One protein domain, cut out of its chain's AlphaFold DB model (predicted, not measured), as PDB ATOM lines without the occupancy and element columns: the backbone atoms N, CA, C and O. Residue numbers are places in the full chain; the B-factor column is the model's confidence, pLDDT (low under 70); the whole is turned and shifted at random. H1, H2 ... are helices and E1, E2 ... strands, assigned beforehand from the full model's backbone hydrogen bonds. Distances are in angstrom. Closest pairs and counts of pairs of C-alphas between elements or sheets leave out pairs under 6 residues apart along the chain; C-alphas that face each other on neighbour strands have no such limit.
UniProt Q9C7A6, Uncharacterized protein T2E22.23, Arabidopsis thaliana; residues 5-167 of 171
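What this domain is: This is residues 5 to 167 of the 171 residues of the protein "Uncharacterized protein T2E22.23" of Arabidopsis thaliana (UniProt Q9C7A6). A small sheet of three strands, E1 E2 E3, has the long helix H5 slantwise over one face; H5 is the element nearest the mean of the C-alphas, with short H4 packed on its residues 147 to 151 and H3 on its residues 158 to 162. H1 only grazes the sheet, residues 46 to 53 stick out, and H2 lies between two long loops, touching no helix. The printed part has 163 residues, with three strands followed by five helices; the sheet, in the order E1 E2 E3, is antiparallel, and the class is mixed, helices and strands, with 76 residues, under half, in named elements. The whole is compact, with a radius of gyration of the C-alphas of 16.6 A and spans of 49 by 47 by 33 A.

Where its parts are: Find C-alpha 5 at (3.417, 14.901, -17.801), where E1 begins; it runs to residue 10, 14.3 A. E2, residues 15 to 21, and E3, residues 24 to 30, are 18.9 A long each. Next look for H1 at residues 34 to 48, 21.3 A, beginning at C-alpha 34 (-17.048, 24.709, -22.163). H2 holds residues 76 to 83, H3 residues 115 to 123 and H4 residues 132 to 135. H5 runs 27.9 A from residue 146 to residue 165, ending at C-alpha 165 (-11.509, -4.573, -17.723).

How they stand to each other: Begin with the sheet, a meander, each strand the antiparallel neighbour of the one before; it is only just strongly twisted, its C-alphas up to 4.2 A off the best plane. In the hairpin E1 and E2, look at N 8 and O 16, 2.8 A apart; in the hairpin E2 and E3, at N 19 and O 26, 2.9 A, both within hydrogen-bond range. H5 is on one face, making two layers, a helix over a sheet, at a height over the sheet of 7.4 A. It lies over E2 and E3, slantwise at 54 degrees to E2 on the local plane; the closest C-alphas of E2 and H5 are those of Val 19 and Leu 150, 6.8 A. H1 only just grazes the sheet with residues 36 to 40, with 5 pairs of C-alphas within 10 A. H3 touches H5 at a steep tilt of 43 degrees, the same way, closest at C-alphas 119 and 158, 7.2 A. H4 touches H5, closest at C-alphas 134 and 148, 6.1 A. H2 and H5 are apart. In H1, H3 and H5 every O i to N i+4 pair is within hydrogen-bond range, in H2 3 of 4; H4 is too short for such a pair.

The domain as a whole: The two C-alphas farthest apart are those of Ala 12 and Ser 105, 49.2 A. The printed part has no cut; the links H1 to H2, 27 residues, and H2 to H3, 31 residues, are long. Mean pLDDT of the printed part is 84.0, and residues 66 to 77, 92 to 94 and 108 to 109 are under 70.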
ATOM      1  N   ILE A   5       4.125  13.916 -16.988       94.88
ATOM      2  CA  ILE A   5       3.417  14.901 -17.801       94.88
ATOM      3  C   ILE A   5       4.411  15.767 -18.580       94.88
ATOM      4  O   ILE A   5       5.540  15.990 -18.142       94.88
ATOM      5  N   ARG A   6       4.007  16.205 -19.773       96.00
ATOM      6  CA  ARG A   6       4.705  17.218 -20.572       96.00
ATOM      7  C   ARG A   6       3.696  18.048 -21.356       96.00
ATOM      8  O   ARG A   6       2.740  17.485 -21.889       96.00
ATOM      9  N   THR A   7       3.932  19.344 -21.495       95.75
ATOM     10  CA  THR A   7       3.145  20.205 -22.387       95.75
ATOM     11  C   THR A   7       3.447  19.868 -23.847       95.75
ATOM     12  O   THR A   7       4.608  19.716 -24.230       95.75
ATOM     13  N   ILE A   8       2.403  19.739 -24.667       96.81
ATOM     14  CA  ILE A   8       2.511  19.442 -26.109       96.81
ATOM     15  C   ILE A   8       1.850  20.504 -26.994       96.81
ATOM     16  O   ILE A   8       2.065  20.503 -28.203       96.81
ATOM     17  N   GLY A   9       1.069  21.420 -26.418       94.25
ATOM     18  CA  GLY A   9       0.519  22.563 -27.138       94.25
ATOM     19  C   GLY A   9      -0.170  23.547 -26.203       94.25
ATOM     20  O   GLY A   9      -0.789  23.139 -25.227       94.25
ATOM     21  N   SER A  10      -0.078  24.833 -26.524       94.06
ATOM     22  CA  SER A  10      -0.785  25.908 -25.828       94.06
ATOM     23  C   SER A  10      -1.584  26.697 -26.862       94.06
ATOM     24  O   SER A  10      -1.059  27.057 -27.922       94.06
ATOM     25  N   TYR A  11      -2.871  26.883 -26.591       93.38
ATOM     26  CA  TYR A  11      -3.843  27.517 -27.475       93.38
ATOM     27  C   TYR A  11      -4.639  28.563 -26.692       93.38
ATOM     28  O   TYR A  11      -4.608  28.602 -25.466       93.38
ATOM     29  N   ALA A  12      -5.394  29.405 -27.401       91.56
ATOM     30  CA  ALA A  12      -6.125  30.510 -26.782       91.56
ATOM     31  C   ALA A  12      -7.176  30.070 -25.746       91.56
ATOM     32  O   ALA A  12      -7.431  30.816 -24.806       91.56
ATOM     33  N   THR A  13      -7.798  28.899 -25.917       94.38
ATOM     34  CA  THR A  13      -8.874  28.426 -25.029       94.38
ATOM     35  C   THR A  13      -8.530  27.132 -24.297       94.38
ATOM     36  O   THR A  13      -9.339  26.640 -23.513       94.38
ATOM     37  N   GLN A  14      -7.347  26.562 -24.525       95.62
ATOM     38  CA  GLN A  14      -6.964  25.280 -23.957       95.62
ATOM     39  C   GLN A  14      -5.459  25.043 -23.991       95.62
ATOM     40  O   GLN A  14      -4.749  25.472 -24.902       95.62
ATOM     41  N   GLU A  15      -5.002  24.224 -23.061       96.81
ATOM     42  CA  GLU A  15      -3.662  23.658 -23.058       96.81
ATOM     43  C   GLU A  15      -3.742  22.152 -23.268       96.81
ATOM     44  O   GLU A  15      -4.699  21.486 -22.859       96.81
ATOM     45  N   LYS A  16      -2.746  21.608 -23.960       97.31
ATOM     46  CA  LYS A  16      -2.636  20.181 -24.232       97.31
ATOM     47  C   LYS A  16      -1.369  19.624 -23.620       97.31
ATOM     48  O   LYS A  16      -0.274  20.154 -23.824       97.31
ATOM     49  N   TYR A  17      -1.526  18.481 -22.971       97.56
ATOM     50  CA  TYR A  17      -0.457  17.743 -22.322       97.56
ATOM     51  C   TYR A  17      -0.431  16.300 -22.815       97.56
ATOM     52  O   TYR A  17      -1.443  15.737 -23.231       97.56
ATOM     53  N   SER A  18       0.748  15.699 -22.751       97.19
ATOM     54  CA  SER A  18       0.954  14.265 -22.904       97.19
ATOM     55  C   SER A  18       1.266  13.691 -21.527       97.19
ATOM     56  O   SER A  18       2.314  14.010 -20.959       97.19
ATOM     57  N   VAL A  19       0.418  12.797 -21.029       96.19
ATOM     58  CA  VAL A  19       0.683  12.015 -19.817       96.19
ATOM     59  C   VAL A  19       1.106  10.605 -20.215       96.19
ATOM     60  O   VAL A  19       0.336   9.868 -20.820       96.19
ATOM     61  N   ASN A  20       2.331  10.210 -19.869       94.38
ATOM     62  CA  ASN A  20       2.781   8.830 -20.019       94.38
ATOM     63  C   ASN A  20       2.365   8.021 -18.788       94.38
ATOM     64  O   ASN A  20       2.889   8.244 -17.697       94.38
ATOM     65  N   PHE A  21       1.462   7.067 -18.971       93.06
ATOM     66  CA  PHE A  21       1.019   6.117 -17.963       93.06
ATOM     67  C   PHE A  21       1.582   4.725 -18.292       93.06
ATOM     68  O   PHE A  21       0.996   3.960 -19.051       93.06
ATOM     69  N   PHE A  22       2.762   4.400 -17.751       91.25
ATOM     70  CA  PHE A  22       3.436   3.100 -17.952       91.25
ATOM     71  C   PHE A  22       3.601   2.702 -19.432       91.25
ATOM     72  O   PHE A  22       3.424   1.541 -19.797       91.25
ATOM     73  N   GLY A  23       3.972   3.664 -20.283       90.94
ATOM     74  CA  GLY A  23       4.150   3.452 -21.725       90.94
ATOM     75  C   GLY A  23       2.911   3.752 -22.573       90.94
ATOM     76  O   GLY A  23       3.037   3.851 -23.788       90.94
ATOM     77  N   GLU A  24       1.746   3.955 -21.958       92.56
ATOM     78  CA  GLU A  24       0.541   4.449 -22.629       92.56
ATOM     79  C   GLU A  24       0.545   5.983 -22.630       92.56
ATOM     80  O   GLU A  24       0.706   6.600 -21.580       92.56
ATOM     81  N   GLU A  25       0.404   6.613 -23.795       94.38
ATOM     82  CA  GLU A  25       0.403   8.075 -23.911       94.38
ATOM     83  C   GLU A  25      -1.035   8.601 -23.961       94.38
ATOM     84  O   GLU A  25      -1.798   8.293 -24.877       94.38
ATOM     85  N   LEU A  26      -1.402   9.398 -22.960       94.56
ATOM     86  CA  LEU A  26      -2.700  10.050 -22.849       94.56
ATOM     87  C   LEU A  26      -2.568  11.490 -23.334       94.56
ATOM     88  O   LEU A  26      -1.730  12.242 -22.836       94.56
ATOM     89  N   THR A  27      -3.420  11.893 -24.273       96.19
ATOM     90  CA  THR A  27      -3.582  13.313 -24.607       96.19
ATOM     91  C   THR A  27      -4.586  13.935 -23.650       96.19
ATOM     92  O   THR A  27      -5.755  13.558 -23.640       96.19
ATOM     93  N   VAL A  28      -4.127  14.901 -22.865       96.81
ATOM     94  CA  VAL A  28      -4.922  15.612 -21.862       96.81
ATOM     95  C   VAL A  28      -5.173  17.024 -22.362       96.81
ATOM     96  O   VAL A  28      -4.250  17.682 -22.835       96.81
ATOM     97  N   THR A  29      -6.419  17.482 -22.279       96.81
ATOM     98  CA  THR A  29      -6.803  18.857 -22.625       96.81
ATOM     99  C   THR A  29      -7.317  19.551 -21.370       96.81
ATOM    100  O   THR A  29      -8.245  19.051 -20.739       96.81
ATOM    101  N   VAL A  30      -6.723  20.690 -21.024       96.62
ATOM    102  CA  VAL A  30      -7.136  21.556 -19.910       96.62
ATOM    103  C   VAL A  30      -7.760  22.806 -20.508       96.62
ATOM    104  O   VAL A  30      -7.173  23.420 -21.393       96.62
ATOM    105  N   THR A  31      -8.972  23.161 -20.087       95.88
ATOM    106  CA  THR A  31      -9.713  24.269 -20.698       95.88
ATOM    107  C   THR A  31     -10.725  24.877 -19.723       95.88
ATOM    108  O   THR A  31     -11.476  24.130 -19.092       95.88
ATOM    109  N   PRO A  32     -10.786  26.216 -19.606       93.94
ATOM    110  CA  PRO A  32     -11.900  26.902 -18.956       93.94
ATOM    111  C   PRO A  32     -13.096  27.110 -19.906       93.94
ATOM    112  O   PRO A  32     -14.147  27.576 -19.470       93.94
ATOM    113  N   ASP A  33     -12.948  26.800 -21.200       95.19
ATOM    114  CA  ASP A  33     -13.958  27.037 -22.228       95.19
ATOM    115  C   ASP A  33     -14.850  25.792 -22.422       95.19
ATOM    116  O   ASP A  33     -14.402  24.770 -22.958       95.19
ATOM    117  N   PRO A  34     -16.143  25.850 -22.042       93.56
ATOM    118  CA  PRO A  34     -17.048  24.709 -22.163       93.56
ATOM    119  C   PRO A  34     -17.284  24.275 -23.617       93.56
ATOM    120  O   PRO A  34     -17.684  23.131 -23.847       93.56
ATOM    121  N   SER A  35     -17.029  25.139 -24.608       96.31
ATOM    122  CA  SER A  35     -17.177  24.779 -26.022       96.31
ATOM    123  C   SER A  35     -16.171  23.710 -26.456       96.31
ATOM    124  O   SER A  35     -16.518  22.835 -27.251       96.31
ATOM    125  N   VAL A  36     -14.965  23.707 -25.876       96.31
ATOM    126  CA  VAL A  36     -13.933  22.693 -26.140       96.31
ATOM    127  C   VAL A  36     -14.406  21.320 -25.657       96.31
ATOM    128  O   VAL A  36     -14.257  20.325 -26.369       96.31
ATOM    129  N   ILE A  37     -15.045  21.269 -24.484       92.81
ATOM    130  CA  ILE A  37     -15.650  20.042 -23.946       92.81
ATOM    131  C   ILE A  37     -16.849  19.604 -24.794       92.81
ATOM    132  O   ILE A  37     -16.962  18.426 -25.130       92.81
ATOM    133  N   GLY A  38     -17.718  20.539 -25.192       95.12
ATOM    134  CA  GLY A  38     -18.861  20.248 -26.062       95.12
ATOM    135  C   GLY A  38     -18.443  19.644 -27.405       95.12
ATOM    136  O   GLY A  38     -19.015  18.639 -27.837       95.12
ATOM    137  N   GLN A  39     -17.399  20.197 -28.028       95.56
ATOM    138  CA  GLN A  39     -16.831  19.661 -29.264       95.56
ATOM    139  C   GLN A  39     -16.250  18.257 -29.054       95.56
ATOM    140  O   GLN A  39     -16.516  17.359 -29.850       95.56
ATOM    141  N   TRP A  40     -15.517  18.036 -27.959       94.38
ATOM    142  CA  TRP A  40     -14.979  16.715 -27.634       94.38
ATOM    143  C   TRP A  40     -16.083  15.658 -27.473       94.38
ATOM    144  O   TRP A  40     -15.966  14.575 -28.047       94.38
ATOM    145  N   ILE A  41     -17.178  15.973 -26.768       92.69
ATOM    146  CA  ILE A  41     -18.328  15.062 -26.624       92.69
ATOM    147  C   ILE A  41     -18.907  14.717 -27.999       92.69
ATOM    148  O   ILE A  41     -19.115  13.541 -28.308       92.69
ATOM    149  N   HIS A  42     -19.139  15.732 -28.836       93.75
ATOM    150  CA  HIS A  42     -19.658  15.539 -30.187       93.75
ATOM    151  C   HIS A  42     -18.754  14.612 -31.017       93.75
ATOM    152  O   HIS A  42     -19.235  13.664 -31.645       93.75
ATOM    153  N   ASP A  43     -17.442  14.841 -30.981       92.56
ATOM    154  CA  ASP A  43     -16.471  14.072 -31.756       92.56
ATOM    155  C   ASP A  43     -16.357  12.628 -31.260       92.56
ATOM    156  O   ASP A  43     -16.352  11.695 -32.067       92.56
ATOM    157  N   VAL A  44     -16.322  12.414 -29.940       89.81
ATOM    158  CA  VAL A  44     -16.290  11.069 -29.348       89.81
ATOM    159  C   VAL A  44     -17.539  10.278 -29.730       89.81
ATOM    160  O   VAL A  44     -17.417   9.124 -30.149       89.81
ATOM    161  N   LEU A  45     -18.727  10.879 -29.649       90.31
ATOM    162  CA  LEU A  45     -19.973  10.216 -30.043       90.31
ATOM    163  C   LEU A  45     -19.997   9.903 -31.544       90.31
ATOM    164  O   LEU A  45     -20.324   8.781 -31.936       90.31
ATOM    165  N   SER A  46     -19.594  10.859 -32.386       90.88
ATOM    166  CA  SER A  46     -19.534  10.687 -33.841       90.88
ATOM    167  C   SER A  46     -18.581   9.556 -34.247       90.88
ATOM    168  O   SER A  46     -18.945   8.686 -35.044       90.88
ATOM    169  N   ASN A  47     -17.391   9.507 -33.646       88.69
ATOM    170  CA  ASN A  47     -16.370   8.506 -33.957       88.69
ATOM    171  C   ASN A  47     -16.741   7.099 -33.468       88.69
ATOM    172  O   ASN A  47     -16.321   6.110 -34.068       88.69
ATOM    173  N   ASN A  48     -17.560   6.992 -32.418       86.00
ATOM    174  CA  ASN A  48     -17.982   5.712 -31.846       86.00
ATOM    175  C   ASN A  48     -19.380   5.261 -32.301       86.00
ATOM    176  O   ASN A  48     -19.849   4.215 -31.858       86.00
ATOM    177  N   ARG A  49     -20.030   5.980 -33.228       83.88
ATOM    178  CA  ARG A  49     -21.397   5.668 -33.697       83.88
ATOM    179  C   ARG A  49     -21.555   4.283 -34.334       83.88
ATOM    180  O   ARG A  49     -22.657   3.753 -34.386       83.88
ATOM    181  N   PHE A  50     -20.459   3.713 -34.838       82.25
ATOM    182  CA  PHE A  50     -20.419   2.375 -35.438       82.25
ATOM    183  C   PHE A  50     -19.679   1.354 -34.567       82.25
ATOM    184  O   PHE A  50     -19.381   0.251 -35.028       82.25
ATOM    185  N   SER A  51     -19.348   1.712 -33.324       80.56
ATOM    186  CA  SER A  51     -18.724   0.779 -32.398       80.56
ATOM    187  C   SER A  51     -19.698  -0.350 -32.065       80.56
ATOM    188  O   SER A  51     -20.855  -0.121 -31.720       80.56
ATOM    189  N   SER A  52     -19.211  -1.588 -32.128       77.56
ATOM    190  CA  SER A  52     -19.945  -2.769 -31.664       77.56
ATOM    191  C   SER A  52     -19.997  -2.880 -30.136       77.56
ATOM    192  O   SER A  52     -20.689  -3.748 -29.603       77.56
ATOM    193  N   HIS A  53     -19.253  -2.025 -29.431       72.00
ATOM    194  CA  HIS A  53     -19.169  -1.989 -27.977       72.00
ATOM    195  C   HIS A  53     -19.701  -0.653 -27.448       72.00
ATOM    196  O   HIS A  53     -19.426   0.383 -28.062       72.00
ATOM    197  N   PRO A  54     -20.415  -0.655 -26.306       82.12
ATOM    198  CA  PRO A  54     -20.851   0.573 -25.653       82.12
ATOM    199  C   PRO A  54     -19.678   1.511 -25.381       82.12
ATOM    200  O   PRO A  54     -18.586   1.065 -25.021       82.12
ATOM    201  N   LEU A  55     -19.915   2.810 -25.553       84.62
ATOM    202  CA  LEU A  55     -18.948   3.836 -25.193       84.62
ATOM    203  C   LEU A  55     -18.764   3.840 -23.672       84.62
ATOM    204  O   LEU A  55     -19.737   3.914 -22.926       84.62
ATOM    205  N   VAL A  56     -17.513   3.782 -23.224       83.69
ATOM    206  CA  VAL A  56     -17.147   3.853 -21.807       83.69
ATOM    207  C   VAL A  56     -16.279   5.078 -21.605       83.69
ATOM    208  O   VAL A  56     -15.286   5.254 -22.308       83.69
ATOM    209  N   VAL A  57     -16.636   5.902 -20.626       84.12
ATOM    210  CA  VAL A  57     -15.885   7.102 -20.249       84.12
ATOM    211  C   VAL A  57     -15.552   7.008 -18.765       84.12
ATOM    212  O   VAL A  57     -16.429   6.741 -17.947       84.12
ATOM    213  N   GLY A  58     -14.278   7.196 -18.421       83.44
ATOM    214  CA  GLY A  58     -13.855   7.390 -17.036       83.44
ATOM    215  C   GLY A  58     -14.031   8.854 -16.652       83.44
ATOM    216  O   GLY A  58     -13.586   9.734 -17.386       83.44
ATOM    217  N   VAL A  59     -14.685   9.112 -15.524       80.19
ATOM    218  CA  VAL A  59     -14.957  10.468 -15.034       80.19
ATOM    219  C   VAL A  59     -14.469  10.576 -13.597       80.19
ATOM    220  O   VAL A  59     -14.682   9.661 -12.804       80.19
ATOM    221  N   GLY A  60     -13.835  11.700 -13.279       81.75
ATOM    222  CA  GLY A  60     -13.444  12.081 -11.926       81.75
ATOM    223  C   GLY A  60     -13.803  13.543 -11.676       81.75
ATOM    224  O   GLY A  60     -13.876  14.340 -12.614       81.75
ATOM    225  N   VAL A  61     -14.046  13.892 -10.413       82.19
ATOM    226  CA  VAL A  61     -14.302  15.271  -9.978       82.19
ATOM    227  C   VAL A  61     -13.366  15.588  -8.822       82.19
ATOM    228  O   VAL A  61     -13.210  14.781  -7.910       82.19
ATOM    229  N   GLN A  62     -12.749  16.766  -8.863       84.88
ATOM    230  CA  GLN A  62     -11.848  17.255  -7.823       84.88
ATOM    231  C   GLN A  62     -12.453  18.493  -7.153       84.88
ATOM    232  O   GLN A  62     -13.222  19.231  -7.772       84.88
ATOM    233  N   TRP A  63     -12.135  18.707  -5.877       82.19
ATOM    234  CA  TRP A  63     -12.727  19.772  -5.065       82.19
ATOM    235  C   TRP A  63     -11.663  20.455  -4.217       82.19
ATOM    236  O   TRP A  63     -10.884  19.772  -3.555       82.19
ATOM    237  N   THR A  64     -11.703  21.785  -4.134       81.88
ATOM    238  CA  THR A  64     -10.986  22.502  -3.075       81.88
ATOM    239  C   THR A  64     -11.669  22.194  -1.742       81.88
ATOM    240  O   THR A  64     -12.881  22.422  -1.616       81.88
ATOM    241  N   PRO A  65     -10.955  21.642  -0.745       73.19
ATOM    242  CA  PRO A  65     -11.541  21.426   0.566       73.19
ATOM    243  C   PRO A  65     -11.928  22.783   1.183       73.19
ATOM    244  O   PRO A  65     -11.125  23.715   1.145       73.19
ATOM    245  N   PRO A  66     -13.136  22.927   1.761       66.94
ATOM    246  CA  PRO A  66     -13.424  24.073   2.621       66.94
ATOM    247  C   PRO A  66     -12.555  23.988   3.892       66.94
ATOM    248  O   PRO A  66     -11.879  22.981   4.104       66.94
ATOM    249  N   ASP A  67     -12.655  24.956   4.809       60.72
ATOM    250  CA  ASP A  67     -11.992  24.931   6.137       60.72
ATOM    251  C   ASP A  67     -12.346  23.699   7.021       60.72
ATOM    252  O   ASP A  67     -11.944  23.595   8.179       60.72
ATOM    253  N   TYR A  68     -13.099  22.734   6.481       49.31
ATOM    254  CA  TYR A  68     -13.493  21.474   7.094       49.31
ATOM    255  C   TYR A  68     -13.071  20.299   6.198       49.31
ATOM    256  O   TYR A  68     -13.362  20.262   5.001       49.31
ATOM    257  N   THR A  69     -12.429  19.285   6.782       40.25
ATOM    258  CA  THR A  69     -11.990  18.086   6.052       40.25
ATOM    259  C   THR A  69     -13.174  17.179   5.706       40.25
ATOM    260  O   THR A  69     -13.782  16.573   6.588       40.25
ATOM    261  N   PHE A  70     -13.458  17.011   4.415       36.38
ATOM    262  CA  PHE A  70     -14.325  15.936   3.926       36.38
ATOM    263  C   PHE A  70     -13.466  14.748   3.483       36.38
ATOM    264  O   PHE A  70     -12.694  14.855   2.535       36.38
ATOM    265  N   VAL A  71     -13.600  13.609   4.168       40.03
ATOM    266  CA  VAL A  71     -12.903  12.356   3.829       40.03
ATOM    267  C   VAL A  71     -13.797  11.539   2.906       40.03
ATOM    268  O   VAL A  71     -14.801  11.006   3.372       40.03
ATOM    269  N   GLY A  72     -13.455  11.434   1.622       40.09
ATOM    270  CA  GLY A  72     -14.227  10.687   0.624       40.09
ATOM    271  C   GLY A  72     -13.514   9.436   0.129       40.09
ATOM    272  O   GLY A  72     -12.330   9.487  -0.178       40.09
ATOM    273  N   VAL A  73     -14.249   8.325   0.007       45.41
ATOM    274  CA  VAL A  73     -13.827   7.189  -0.821       45.41
ATOM    275  C   VAL A  73     -14.888   6.941  -1.884       45.41
ATOM    276  O   VAL A  73     -16.024   6.590  -1.555       45.41
ATOM    277  N   TRP A  74     -14.460   7.144  -3.128       59.50
ATOM    278  CA  TRP A  74     -15.112   6.845  -4.401       59.50
ATOM    279  C   TRP A  74     -16.607   7.163  -4.509       59.50
ATOM    280  O   TRP A  74     -17.488   6.388  -4.121       59.50
ATOM    281  N   ASN A  75     -16.832   8.326  -5.121       58.72
ATOM    282  CA  ASN A  75     -18.004   8.831  -5.829       58.72
ATOM    283  C   ASN A  75     -19.297   9.054  -5.036       58.72
ATOM    284  O   ASN A  75     -20.056   9.959  -5.369       58.72
ATOM    285  N   SER A  76     -19.573   8.291  -3.974       59.78
ATOM    286  CA  SER A  76     -20.832   8.452  -3.218       59.78
ATOM    287  C   SER A  76     -20.953   9.827  -2.550       59.78
ATOM    288  O   SER A  76     -22.045  10.382  -2.440       59.78
ATOM    289  N   GLN A  77     -19.826  10.411  -2.132       65.81
ATOM    290  CA  GLN A  77     -19.798  11.786  -1.638       65.81
ATOM    291  C   GLN A  77     -19.837  12.808  -2.768       65.81
ATOM    292  O   GLN A  77     -20.405  13.880  -2.575       65.81
ATOM    293  N   ASP A  78     -19.269  12.484  -3.928       76.44
ATOM    294  CA  ASP A  78     -19.217  13.392  -5.071       76.44
ATOM    295  C   ASP A  78     -20.593  13.574  -5.696       76.44
ATOM    296  O   ASP A  78     -20.977  14.715  -5.920       76.44
ATOM    297  N   ALA A  79     -21.397  12.513  -5.834       74.06
ATOM    298  CA  ALA A  79     -22.787  12.633  -6.285       74.06
ATOM    299  C   ALA A  79     -23.591  13.603  -5.404       74.06
ATOM    300  O   ALA A  79     -24.205  14.540  -5.908       74.06
ATOM    301  N   ARG A  80     -23.498  13.470  -4.072       77.25
ATOM    302  CA  ARG A  80     -24.190  14.386  -3.148       77.25
ATOM    303  C   ARG A  80     -23.642  15.816  -3.209       77.25
ATOM    304  O   ARG A  80     -24.382  16.772  -2.981       77.25
ATOM    305  N   LYS A  81     -22.336  15.989  -3.438       78.25
ATOM    306  CA  LYS A  81     -21.722  17.319  -3.601       78.25
ATOM    307  C   LYS A  81     -22.149  17.971  -4.918       78.25
ATOM    308  O   LYS A  81     -22.417  19.167  -4.917       78.25
ATOM    309  N   LEU A  82     -22.247  17.198  -5.997       82.88
ATOM    310  CA  LEU A  82     -22.707  17.640  -7.315       82.88
ATOM    311  C   LEU A  82     -24.180  18.061  -7.286       82.88
ATOM    312  O   LEU A  82     -24.488  19.176  -7.714       82.88
ATOM    313  N   GLU A  83     -25.042  17.244  -6.676       82.06
ATOM    314  CA  GLU A  83     -26.472  17.526  -6.489       82.06
ATOM    315  C   GLU A  83     -26.686  18.830  -5.704       82.06
ATOM    316  O   GLU A  83     -27.507  19.671  -6.060       82.06
ATOM    317  N   ARG A  84     -25.896  19.044  -4.644       82.44
ATOM    318  CA  ARG A  84     -25.970  20.249  -3.800       82.44
ATOM    319  C   ARG A  84     -25.199  21.442  -4.353       82.44
ATOM    320  O   ARG A  84     -25.234  22.517  -3.751       82.44
ATOM    321  N   SER A  85     -24.450  21.259  -5.435       82.31
ATOM    322  CA  SER A  85     -23.691  22.346  -6.043       82.31
ATOM    323  C   SER A  85     -24.637  23.355  -6.695       82.31
ATOM    324  O   SER A  85     -25.796  23.061  -6.982       82.31
ATOM    325  N   ARG A  86     -24.121  24.548  -7.012       83.25
ATOM    326  CA  ARG A  86     -24.866  25.571  -7.770       83.25
ATOM    327  C   ARG A  86     -25.424  25.062  -9.106       83.25
ATOM    328  O   ARG A  86     -26.376  25.638  -9.616       83.25
ATOM    329  N   HIS A  87     -24.805  24.019  -9.659       80.81
ATOM    330  CA  HIS A  87     -25.142  23.439 -10.954       80.81
ATOM    331  C   HIS A  87     -26.152  22.292 -10.854       80.81
ATOM    332  O   HIS A  87     -26.639  21.859 -11.888       80.81
ATOM    333  N   GLN A  88     -26.463  21.823  -9.635       83.00
ATOM    334  CA  GLN A  88     -27.477  20.796  -9.351       83.00
ATOM    335  C   GLN A  88     -27.346  19.565 -10.257       83.00
ATOM    336  O   GLN A  88     -28.310  19.092 -10.849       83.00
ATOM    337  N   LEU A  89     -26.110  19.086 -10.409       79.31
ATOM    338  CA  LEU A  89     -25.796  17.993 -11.317       79.31
ATOM    339  C   LEU A  89     -26.182  16.666 -10.667       79.31
ATOM    340  O   LEU A  89     -25.600  16.274  -9.655       79.31
ATOM    341  N   GLU A  90     -27.144  15.980 -11.270       76.81
ATOM    342  CA  GLU A  90     -27.559  14.638 -10.877       76.81
ATOM    343  C   GLU A  90     -26.757  13.589 -11.655       76.81
ATOM    344  O   GLU A  90     -26.554  13.706 -12.867       76.81
ATOM    345  N   ILE A  91     -26.274  12.568 -10.947       71.56
ATOM    346  CA  ILE A  91     -25.694  11.369 -11.555       71.56
ATOM    347  C   ILE A  91     -26.742  10.274 -11.420       71.56
ATOM    348  O   ILE A  91     -27.040   9.870 -10.300       71.56
ATOM    349  N   ASP A  92     -27.263   9.809 -12.553       64.50
ATOM    350  CA  ASP A  92     -28.314   8.788 -12.613       64.50
ATOM    351  C   ASP A  92     -27.823   7.444 -12.043       64.50
ATOM    352  O   ASP A  92     -28.252   7.018 -10.972       64.50
ATOM    353  N   ASP A  93     -26.827   6.821 -12.687       67.25
ATOM    354  CA  ASP A  93     -26.261   5.549 -12.230       67.25
ATOM    355  C   ASP A  93     -24.802   5.697 -11.783       67.25
ATOM    356  O   ASP A  93     -23.865   5.778 -12.586       67.25
ATOM    357  N   LEU A  94     -24.606   5.757 -10.463       68.75
ATOM    358  CA  LEU A  94     -23.283   5.821  -9.862       68.75
ATOM    359  C   LEU A  94     -22.794   4.438  -9.418       68.75
ATOM    360  O   LEU A  94     -23.092   3.956  -8.318       68.75
ATOM    361  N   LEU A  95     -21.903   3.862 -10.221       72.19
ATOM    362  CA  LEU A  95     -21.202   2.631  -9.876       72.19
ATOM    363  C   LEU A  95     -19.971   2.912  -9.001       72.19
ATOM    364  O   LEU A  95     -18.989   3.519  -9.426       72.19
ATOM    365  N   ASP A  96     -19.986   2.403  -7.768       76.56
ATOM    366  CA  ASP A  96     -18.780   2.324  -6.935       76.56
ATOM    367  C   ASP A  96     -17.922   1.141  -7.408       76.56
ATOM    368  O   ASP A  96     -18.226  -0.012  -7.077       76.56
ATOM    369  N   LEU A  97     -16.853   1.408  -8.178       75.69
ATOM    370  CA  LEU A  97     -16.079   0.339  -8.831       75.69
ATOM    371  C   LEU A  97     -15.478  -0.647  -7.810       75.69
ATOM    372  O   LEU A  97     -15.298  -1.819  -8.136       75.69
ATOM    373  N   ARG A  98     -15.276  -0.252  -6.540       74.81
ATOM    374  CA  ARG A  98     -14.790  -1.154  -5.469       74.81
ATOM    375  C   ARG A  98     -15.701  -2.355  -5.219       74.81
ATOM    376  O   ARG A  98     -15.273  -3.342  -4.614       74.81
ATOM    377  N   LYS A  99     -16.970  -2.261  -5.623       75.38
ATOM    378  CA  LYS A  99     -17.949  -3.351  -5.524       75.38
ATOM    379  C   LYS A  99     -17.774  -4.402  -6.621       75.38
ATOM    380  O   LYS A  99     -18.246  -5.519  -6.430       75.38
ATOM    381  N   TYR A 100     -17.121  -4.049  -7.724       78.56
ATOM    382  CA  TYR A 100     -17.069  -4.860  -8.941       78.56
ATOM    383  C   TYR A 100     -15.663  -5.351  -9.287       78.56
ATOM    384  O   TYR A 100     -15.533  -6.353  -9.984       78.56
ATOM    385  N   VAL A 101     -14.620  -4.675  -8.802       78.81
ATOM    386  CA  VAL A 101     -13.237  -5.099  -9.030       78.81
ATOM    387  C   VAL A 101     -12.864  -6.322  -8.183       78.81
ATOM    388  O   VAL A 101     -13.315  -6.490  -7.046       78.81
ATOM    389  N   GLU A 102     -12.025  -7.177  -8.766       81.31
ATOM    390  CA  GLU A 102     -11.503  -8.412  -8.169       81.31
ATOM    391  C   GLU A 102     -10.008  -8.258  -7.869       81.31
ATOM    392  O   GLU A 102      -9.274  -7.712  -8.700       81.31
ATOM    393  N   ASP A 103      -9.571  -8.759  -6.709       75.44
ATOM    394  CA  ASP A 103      -8.146  -8.853  -6.366       75.44
ATOM    395  C   ASP A 103      -7.431  -9.940  -7.198       75.44
ATOM    396  O   ASP A 103      -8.066 -10.724  -7.917       75.44
ATOM    397  N   SER A 104      -6.102 -10.030  -7.091       72.81
ATOM    398  CA  SER A 104      -5.306 -11.058  -7.787       72.81
ATOM    399  C   SER A 104      -5.667 -12.504  -7.406       72.81
ATOM    400  O   SER A 104      -5.317 -13.433  -8.135       72.81
ATOM    401  N   SER A 105      -6.405 -12.710  -6.306       72.31
ATOM    402  CA  SER A 105      -6.925 -14.011  -5.864       72.31
ATOM    403  C   SER A 105      -8.334 -14.331  -6.391       72.31
ATOM    404  O   SER A 105      -8.869 -15.401  -6.097       72.31
ATOM    405  N   GLY A 106      -8.943 -13.425  -7.167       72.75
ATOM    406  CA  GLY A 106     -10.292 -13.570  -7.721       72.75
ATOM    407  C   GLY A 106     -11.420 -13.244  -6.735       72.75
ATOM    408  O   GLY A 106     -12.581 -13.564  -6.998       72.75
ATOM    409  N   ARG A 107     -11.125 -12.621  -5.583       72.62
ATOM    410  CA  ARG A 107     -12.160 -12.236  -4.611       72.62
ATOM    411  C   ARG A 107     -12.831 -10.925  -5.014       72.62
ATOM    412  O   ARG A 107     -12.189  -9.887  -5.154       72.62
ATOM    413  N   ARG A 108     -14.163 -10.966  -5.111       62.66
ATOM    414  CA  ARG A 108     -15.046  -9.830  -5.434       62.66
ATOM    415  C   ARG A 108     -15.346  -8.945  -4.225       62.66
ATOM    416  O   ARG A 108     -16.483  -8.900  -3.759       62.66
ATOM    417  N   SER A 109     -14.344  -8.260  -3.682       67.12
ATOM    418  CA  SER A 109     -14.576  -7.046  -2.888       67.12
ATOM    419  C   SER A 109     -13.261  -6.360  -2.544       67.12
ATOM    420  O   SER A 109     -12.509  -6.852  -1.707       67.12
ATOM    421  N   MET A 110     -13.030  -5.175  -3.110       72.56
ATOM    422  CA  MET A 110     -11.919  -4.299  -2.715       72.56
ATOM    423  C   MET A 110     -12.422  -3.045  -1.982       72.56
ATOM    424  O   MET A 110     -11.799  -1.988  -2.017       72.56
ATOM    425  N   ARG A 111     -13.571  -3.147  -1.295       71.19
ATOM    426  CA  ARG A 111     -14.247  -2.021  -0.613       71.19
ATOM    427  C   ARG A 111     -13.381  -1.280   0.411       71.19
ATOM    428  O   ARG A 111     -13.617  -0.093   0.625       71.19
ATOM    429  N   GLY A 112     -12.411  -1.962   1.019       72.38
ATOM    430  CA  GLY A 112     -11.474  -1.388   1.991       72.38
ATOM    431  C   GLY A 112     -10.080  -1.079   1.439       72.38
ATOM    432  O   GLY A 112      -9.219  -0.658   2.205       72.38
ATOM    433  N   CYS A 113      -9.833  -1.317   0.151       81.19
ATOM    434  CA  CYS A 113      -8.524  -1.089  -0.453       81.19
ATOM    435  C   CYS A 113      -8.342   0.386  -0.818       81.19
ATOM    436  O   CYS A 113      -9.297   1.068  -1.198       81.19
ATOM    437  N   SER A 114      -7.103   0.865  -0.715       84.44
ATOM    438  CA  SER A 114      -6.740   2.189  -1.212       84.44
ATOM    439  C   SER A 114      -6.683   2.202  -2.743       84.44
ATOM    440  O   SER A 114      -6.672   1.147  -3.385       84.44
ATOM    441  N   PHE A 115      -6.625   3.399  -3.327       83.88
ATOM    442  CA  PHE A 115      -6.490   3.569  -4.773       83.88
ATOM    443  C   PHE A 115      -5.249   2.846  -5.309       83.88
ATOM    444  O   PHE A 115      -5.334   2.106  -6.287       83.88
ATOM    445  N   GLU A 116      -4.122   2.978  -4.610       88.50
ATOM    446  CA  GLU A 116      -2.838   2.355  -4.948       88.50
ATOM    447  C   GLU A 116      -2.965   0.833  -5.033       88.50
ATOM    448  O   GLU A 116      -2.531   0.219  -6.007       88.50
ATOM    449  N   VAL A 117      -3.602   0.228  -4.023       88.12
ATOM    450  CA  VAL A 117      -3.792  -1.225  -3.947       88.12
ATOM    451  C   VAL A 117      -4.698  -1.710  -5.076       88.12
ATOM    452  O   VAL A 117      -4.414  -2.737  -5.680       88.12
ATOM    453  N   ILE A 118      -5.762  -0.972  -5.403       87.19
ATOM    454  CA  ILE A 118      -6.656  -1.328  -6.515       87.19
ATOM    455  C   ILE A 118      -5.913  -1.255  -7.851       87.19
ATOM    456  O   ILE A 118      -6.032  -2.167  -8.667       87.19
ATOM    457  N   VAL A 119      -5.126  -0.205  -8.092       89.19
ATOM    458  CA  VAL A 119      -4.355  -0.080  -9.339       89.19
ATOM    459  C   VAL A 119      -3.313  -1.194  -9.456       89.19
ATOM    460  O   VAL A 119      -3.154  -1.779 -10.531       89.19
ATOM    461  N   GLU A 120      -2.642  -1.536  -8.362       91.00
ATOM    462  CA  GLU A 120      -1.656  -2.611  -8.349       91.00
ATOM    463  C   GLU A 120      -2.297  -3.987  -8.587       91.00
ATOM    464  O   GLU A 120      -1.885  -4.698  -9.504       91.00
ATOM    465  N   GLU A 121      -3.329  -4.345  -7.824       89.62
ATOM    466  CA  GLU A 121      -3.995  -5.651  -7.917       89.62
ATOM    467  C   GLU A 121      -4.764  -5.818  -9.234       89.62
ATOM    468  O   GLU A 121      -4.711  -6.871  -9.875       89.62
ATOM    469  N   CYS A 122      -5.481  -4.778  -9.671       88.38
ATOM    470  CA  CYS A 122      -6.361  -4.878 -10.829       88.38
ATOM    471  C   CYS A 122      -5.665  -4.516 -12.143       88.38
ATOM    472  O   CYS A 122      -6.043  -5.058 -13.181       88.38
ATOM    473  N   LEU A 123      -4.691  -3.608 -12.160       89.31
ATOM    474  CA  LEU A 123      -4.036  -3.177 -13.405       89.31
ATOM    475  C   LEU A 123      -2.563  -3.600 -13.485       89.31
ATOM    476  O   LEU A 123      -1.970  -3.502 -14.556       89.31
ATOM    477  N   GLY A 124      -1.978  -4.108 -12.395       91.12
ATOM    478  CA  GLY A 124      -0.578  -4.540 -12.353       91.12
ATOM    479  C   GLY A 124       0.425  -3.384 -12.289       91.12
ATOM    480  O   GLY A 124       1.628  -3.609 -12.428       91.12
ATOM    481  N   TYR A 125      -0.039  -2.146 -12.094       90.00
ATOM    482  CA  TYR A 125       0.820  -0.963 -12.081       90.00
ATOM    483  C   TYR A 125       1.178  -0.565 -10.649       90.00
ATOM    484  O   TYR A 125       0.351  -0.062  -9.895       90.00
ATOM    485  N   ARG A 126       2.445  -0.763 -10.276       89.38
ATOM    486  CA  ARG A 126       2.971  -0.364  -8.962       89.38
ATOM    487  C   ARG A 126       3.382   1.104  -8.939       89.38
ATOM    488  O   ARG A 126       3.964   1.604  -9.903       89.38
ATOM    489  N   GLY A 127       3.174   1.762  -7.800       85.56
ATOM    490  CA  GLY A 127       3.619   3.141  -7.565       85.56
ATOM    491  C   GLY A 127       2.689   4.218  -8.126       85.56
ATOM    492  O   GLY A 127       3.080   5.382  -8.185       85.56
ATOM    493  N   VAL A 128       1.475   3.844  -8.532       87.56
ATOM    494  CA  VAL A 128       0.407   4.799  -8.842       87.56
ATOM    495  C   VAL A 128      -0.283   5.173  -7.544       87.56
ATOM    496  O   VAL A 128      -0.828   4.295  -6.885       87.56
ATOM    497  N   ARG A 129      -0.257   6.458  -7.193       85.62
ATOM    498  CA  ARG A 129      -0.917   7.014  -6.010       85.62
ATOM    499  C   ARG A 129      -1.498   8.381  -6.327       85.62
ATOM    500  O   ARG A 129      -0.945   9.085  -7.174       85.62
ATOM    501  N   LEU A 130      -2.565   8.751  -5.630       85.44
ATOM    502  CA  LEU A 130      -3.045  10.131  -5.617       85.44
ATOM    503  C   LEU A 130      -2.366  10.819  -4.432       85.44
ATOM    504  O   LEU A 130      -2.498  10.373  -3.290       85.44
ATOM    505  N   ASP A 131      -1.561  11.843  -4.705       87.81
ATOM    506  CA  ASP A 131      -0.830  12.530  -3.649       87.81
ATOM    507  C   ASP A 131      -1.821  13.311  -2.786       87.81
ATOM    508  O   ASP A 131      -2.680  14.037  -3.288       87.81
ATOM    509  N   ARG A 132      -1.743  13.140  -1.466       85.81
ATOM    510  CA  ARG A 132      -2.683  13.782  -0.548       85.81
ATOM    511  C   ARG A 132      -2.552  15.303  -0.588       85.81
ATOM    512  O   ARG A 132      -3.569  15.981  -0.464       85.81
ATOM    513  N   GLU A 133      -1.341  15.827  -0.748       87.62
ATOM    514  CA  GLU A 133      -1.111  17.275  -0.795       87.62
ATOM    515  C   GLU A 133      -1.768  17.883  -2.035       87.62
ATOM    516  O   GLU A 133      -2.462  18.892  -1.935       87.62
ATOM    517  N   ILE A 134      -1.662  17.197  -3.173       89.75
ATOM    518  CA  ILE A 134      -2.316  17.588  -4.424       89.75
ATOM    519  C   ILE A 134      -3.832  17.387  -4.338       89.75
ATOM    520  O   ILE A 134      -4.606  18.275  -4.688       89.75
ATOM    521  N   SER A 135      -4.289  16.260  -3.793       86.94
ATOM    522  CA  SER A 135      -5.718  15.964  -3.617       86.94
ATOM    523  C   SER A 135      -6.434  16.994  -2.743       86.94
ATOM    524  O   SER A 135      -7.603  17.279  -2.976       86.94
ATOM    525  N   MET A 136      -5.742  17.565  -1.754       83.19
ATOM    526  CA  MET A 136      -6.273  18.601  -0.862       83.19
ATOM    527  C   MET A 136      -5.854  20.026  -1.265       83.19
ATOM    528  O   MET A 136      -6.051  20.952  -0.482       83.19
ATOM    529  N   SER A 137      -5.256  20.203  -2.446       88.94
ATOM    530  CA  SER A 137      -4.834  21.512  -2.953       88.94
ATOM    531  C   SER A 137      -6.017  22.358  -3.437       88.94
ATOM    532  O   SER A 137      -7.178  21.936  -3.404       88.94
ATOM    533  N   ASP A 138      -5.726  23.578  -3.890       90.31
ATOM    534  CA  ASP A 138      -6.735  24.450  -4.473       90.31
ATOM    535  C   ASP A 138      -7.059  24.056  -5.924       90.31
ATOM    536  O   ASP A 138      -6.412  24.491  -6.875       90.31
ATOM    537  N   TRP A 139      -8.098  23.242  -6.090       90.69
ATOM    538  CA  TRP A 139      -8.670  22.856  -7.386       90.69
ATOM    539  C   TRP A 139      -9.591  23.918  -8.000       90.69
ATOM    540  O   TRP A 139     -10.123  23.712  -9.090       90.69
ATOM    541  N   SER A 140      -9.805  25.040  -7.308       89.44
ATOM    542  CA  SER A 140     -10.540  26.200  -7.819       89.44
ATOM    543  C   SER A 140      -9.625  27.220  -8.496       89.44
ATOM    544  O   SER A 140     -10.120  28.196  -9.066       89.44
ATOM    545  N   ALA A 141      -8.309  26.976  -8.465       90.12
ATOM    546  CA  ALA A 141      -7.319  27.761  -9.177       90.12
ATOM    547  C   ALA A 141      -7.657  27.844 -10.673       90.12
ATOM    548  O   ALA A 141      -8.054  26.860 -11.298       90.12
ATOM    549  N   TYR A 142      -7.495  29.039 -11.244       88.06
ATOM    550  CA  TYR A 142      -7.751  29.275 -12.666       88.06
ATOM    551  C   TYR A 142      -6.777  28.489 -13.559       88.06
ATOM    552  O   TYR A 142      -7.177  27.959 -14.592       88.06
ATOM    553  N   GLU A 143      -5.519  28.381 -13.126       91.06
ATOM    554  CA  GLU A 143      -4.481  27.568 -13.759       91.06
ATOM    555  C   GLU A 143      -4.110  26.424 -12.817       91.06
ATOM    556  O   GLU A 143      -3.709  26.653 -11.674       91.06
ATOM    557  N   LEU A 144      -4.268  25.190 -13.294       94.38
ATOM    558  CA  LEU A 144      -3.870  23.997 -12.554       94.38
ATOM    559  C   LEU A 144      -2.379  23.732 -12.757       94.38
ATOM    560  O   LEU A 144      -1.857  23.910 -13.857       94.38
ATOM    561  N   CYS A 145      -1.697  23.253 -11.719       95.19
ATOM    562  CA  CYS A 145      -0.307  22.831 -11.862       95.19
ATOM    563  C   CYS A 145      -0.193  21.457 -12.543       95.19
ATOM    564  O   CYS A 145      -1.128  20.652 -12.537       95.19
ATOM    565  N   ASP A 146       0.994  21.155 -13.069       96.00
ATOM    566  CA  ASP A 146       1.298  19.874 -13.714       96.00
ATOM    567  C   ASP A 146       0.949  18.660 -12.835       96.00
ATOM    568  O   ASP A 146       0.439  17.663 -13.346       96.00
ATOM    569  N   ASP A 147       1.153  18.748 -11.516       94.94
ATOM    570  CA  ASP A 147       0.825  17.666 -10.579       94.94
ATOM    571  C   ASP A 147      -0.692  17.477 -10.413       94.94
ATOM    572  O   ASP A 147      -1.172  16.341 -10.384       94.94
ATOM    573  N   GLN A 148      -1.468  18.566 -10.368       95.25
ATOM    574  CA  GLN A 148      -2.934  18.514 -10.376       95.25
ATOM    575  C   GLN A 148      -3.446  17.899 -11.685       95.25
ATOM    576  O   GLN A 148      -4.271  16.980 -11.670       95.25
ATOM    577  N   ILE A 149      -2.914  18.344 -12.826       96.00
ATOM    578  CA  ILE A 149      -3.301  17.825 -14.144       96.00
ATOM    579  C   ILE A 149      -2.959  16.335 -14.246       96.00
ATOM    580  O   ILE A 149      -3.799  15.530 -14.665       96.00
ATOM    581  N   LEU A 150      -1.755  15.942 -13.823       94.62
ATOM    582  CA  LEU A 150      -1.313  14.552 -13.814       94.62
ATOM    583  C   LEU A 150      -2.216  13.689 -12.926       94.62
ATOM    584  O   LEU A 150      -2.657  12.624 -13.362       94.62
ATOM    585  N   GLN A 151      -2.527  14.153 -11.714       92.94
ATOM    586  CA  GLN A 151      -3.372  13.420 -10.779       92.94
ATOM    587  C   GLN A 151      -4.791  13.212 -11.323       92.94
ATOM    588  O   GLN A 151      -5.274  12.079 -11.341       92.94
ATOM    589  N   ALA A 152      -5.437  14.277 -11.805       92.50
ATOM    590  CA  ALA A 152      -6.784  14.190 -12.372       92.50
ATOM    591  C   ALA A 152      -6.825  13.269 -13.605       92.50
ATOM    592  O   ALA A 152      -7.764  12.492 -13.781       92.50
ATOM    593  N   SER A 153      -5.768  13.301 -14.424       93.69
ATOM    594  CA  SER A 153      -5.635  12.432 -15.598       93.69
ATOM    595  C   SER A 153      -5.497  10.958 -15.216       93.69
ATOM    596  O   SER A 153      -6.132  10.101 -15.830       93.69
ATOM    597  N   ILE A 154      -4.689  10.650 -14.196       91.31
ATOM    598  CA  ILE A 154      -4.512   9.283 -13.685       91.31
ATOM    599  C   ILE A 154      -5.820   8.755 -13.095       91.31
ATOM    600  O   ILE A 154      -6.193   7.620 -13.385       91.31
ATOM    601  N   ASP A 155      -6.513   9.566 -12.296       89.12
ATOM    602  CA  ASP A 155      -7.775   9.192 -11.655       89.12
ATOM    603  C   ASP A 155      -8.839   8.797 -12.697       89.12
ATOM    604  O   ASP A 155      -9.364   7.676 -12.680       89.12
ATOM    605  N   ALA A 156      -9.064   9.659 -13.698       89.75
ATOM    606  CA  ALA A 156     -10.008   9.388 -14.782       89.75
ATOM    607  C   ALA A 156      -9.591   8.180 -15.645       89.75
ATOM    608  O   ALA A 156     -10.432   7.340 -15.989       89.75
ATOM    609  N   HIS A 157      -8.297   8.048 -15.966       91.25
ATOM    610  CA  HIS A 157      -7.791   6.935 -16.779       91.25
ATOM    611  C   HIS A 157      -7.910   5.587 -16.068       91.25
ATOM    612  O   HIS A 157      -8.341   4.604 -16.672       91.25
ATOM    613  N   VAL A 158      -7.589   5.523 -14.772       90.06
ATOM    614  CA  VAL A 158      -7.760   4.302 -13.969       90.06
ATOM    615  C   VAL A 158      -9.230   3.890 -13.933       90.06
ATOM    616  O   VAL A 158      -9.530   2.716 -14.172       90.06
ATOM    617  N   CYS A 159     -10.148   4.838 -13.722       87.25
ATOM    618  CA  CYS A 159     -11.588   4.569 -13.759       87.25
ATOM    619  C   CYS A 159     -12.021   3.983 -15.113       87.25
ATOM    620  O   CYS A 159     -12.720   2.967 -15.151       87.25
ATOM    621  N   PHE A 160     -11.545   4.556 -16.222       89.56
ATOM    622  CA  PHE A 160     -11.792   4.030 -17.566       89.56
ATOM    623  C   PHE A 160     -11.249   2.600 -17.741       89.56
ATOM    624  O   PHE A 160     -11.991   1.703 -18.149       89.56
ATOM    625  N   LYS A 161      -9.979   2.353 -17.391       91.12
ATOM    626  CA  LYS A 161      -9.331   1.035 -17.546       91.12
ATOM    627  C   LYS A 161     -10.046  -0.047 -16.741       91.12
ATOM    628  O   LYS A 161     -10.234  -1.153 -17.250       91.12
ATOM    629  N   LEU A 162     -10.475   0.263 -15.517       88.88
ATOM    630  CA  LEU A 162     -11.259  -0.653 -14.686       88.88
ATOM    631  C   LEU A 162     -12.655  -0.892 -15.275       88.88
ATOM    632  O   LEU A 162     -13.073  -2.047 -15.379       88.88
ATOM    633  N   GLY A 163     -13.335   0.162 -15.736       86.62
ATOM    634  CA  GLY A 163     -14.619   0.052 -16.432       86.62
ATOM    635  C   GLY A 163     -14.554  -0.885 -17.641       86.62
ATOM    636  O   GLY A 163     -15.404  -1.765 -17.792       86.62
ATOM    637  N   VAL A 164     -13.492  -0.759 -18.447       87.81
ATOM    638  CA  VAL A 164     -13.183  -1.646 -19.581       87.81
ATOM    639  C   VAL A 164     -12.875  -3.072 -19.141       87.81
ATOM    640  O   VAL A 164     -13.504  -4.011 -19.639       87.81
ATOM    641  N   LYS A 165     -11.951  -3.250 -18.191       88.25
ATOM    642  CA  LYS A 165     -11.509  -4.573 -17.723       88.25
ATOM    643  C   LYS A 165     -12.672  -5.408 -17.181       88.25
ATOM    644  O   LYS A 165     -12.787  -6.583 -17.526       88.25
ATOM    645  N   TYR A 166     -13.534  -4.799 -16.370       85.25
ATOM    646  CA  TYR A 166     -14.648  -5.486 -15.707       85.25
ATOM    647  C   TYR A 166     -15.976  -5.379 -16.467       85.25
ATOM    648  O   TYR A 166     -16.990  -5.886 -15.993       85.25
ATOM    649  N   ARG A 167     -15.976  -4.782 -17.669       85.94
ATOM    650  CA  ARG A 167     -17.155  -4.641 -18.537       85.94
ATOM    651  C   ARG A 167     -18.352  -4.017 -17.821       85.94
ATOM    652  O   ARG A 167     -19.470  -4.520 -17.923       85.94
TER     653      ARG A 167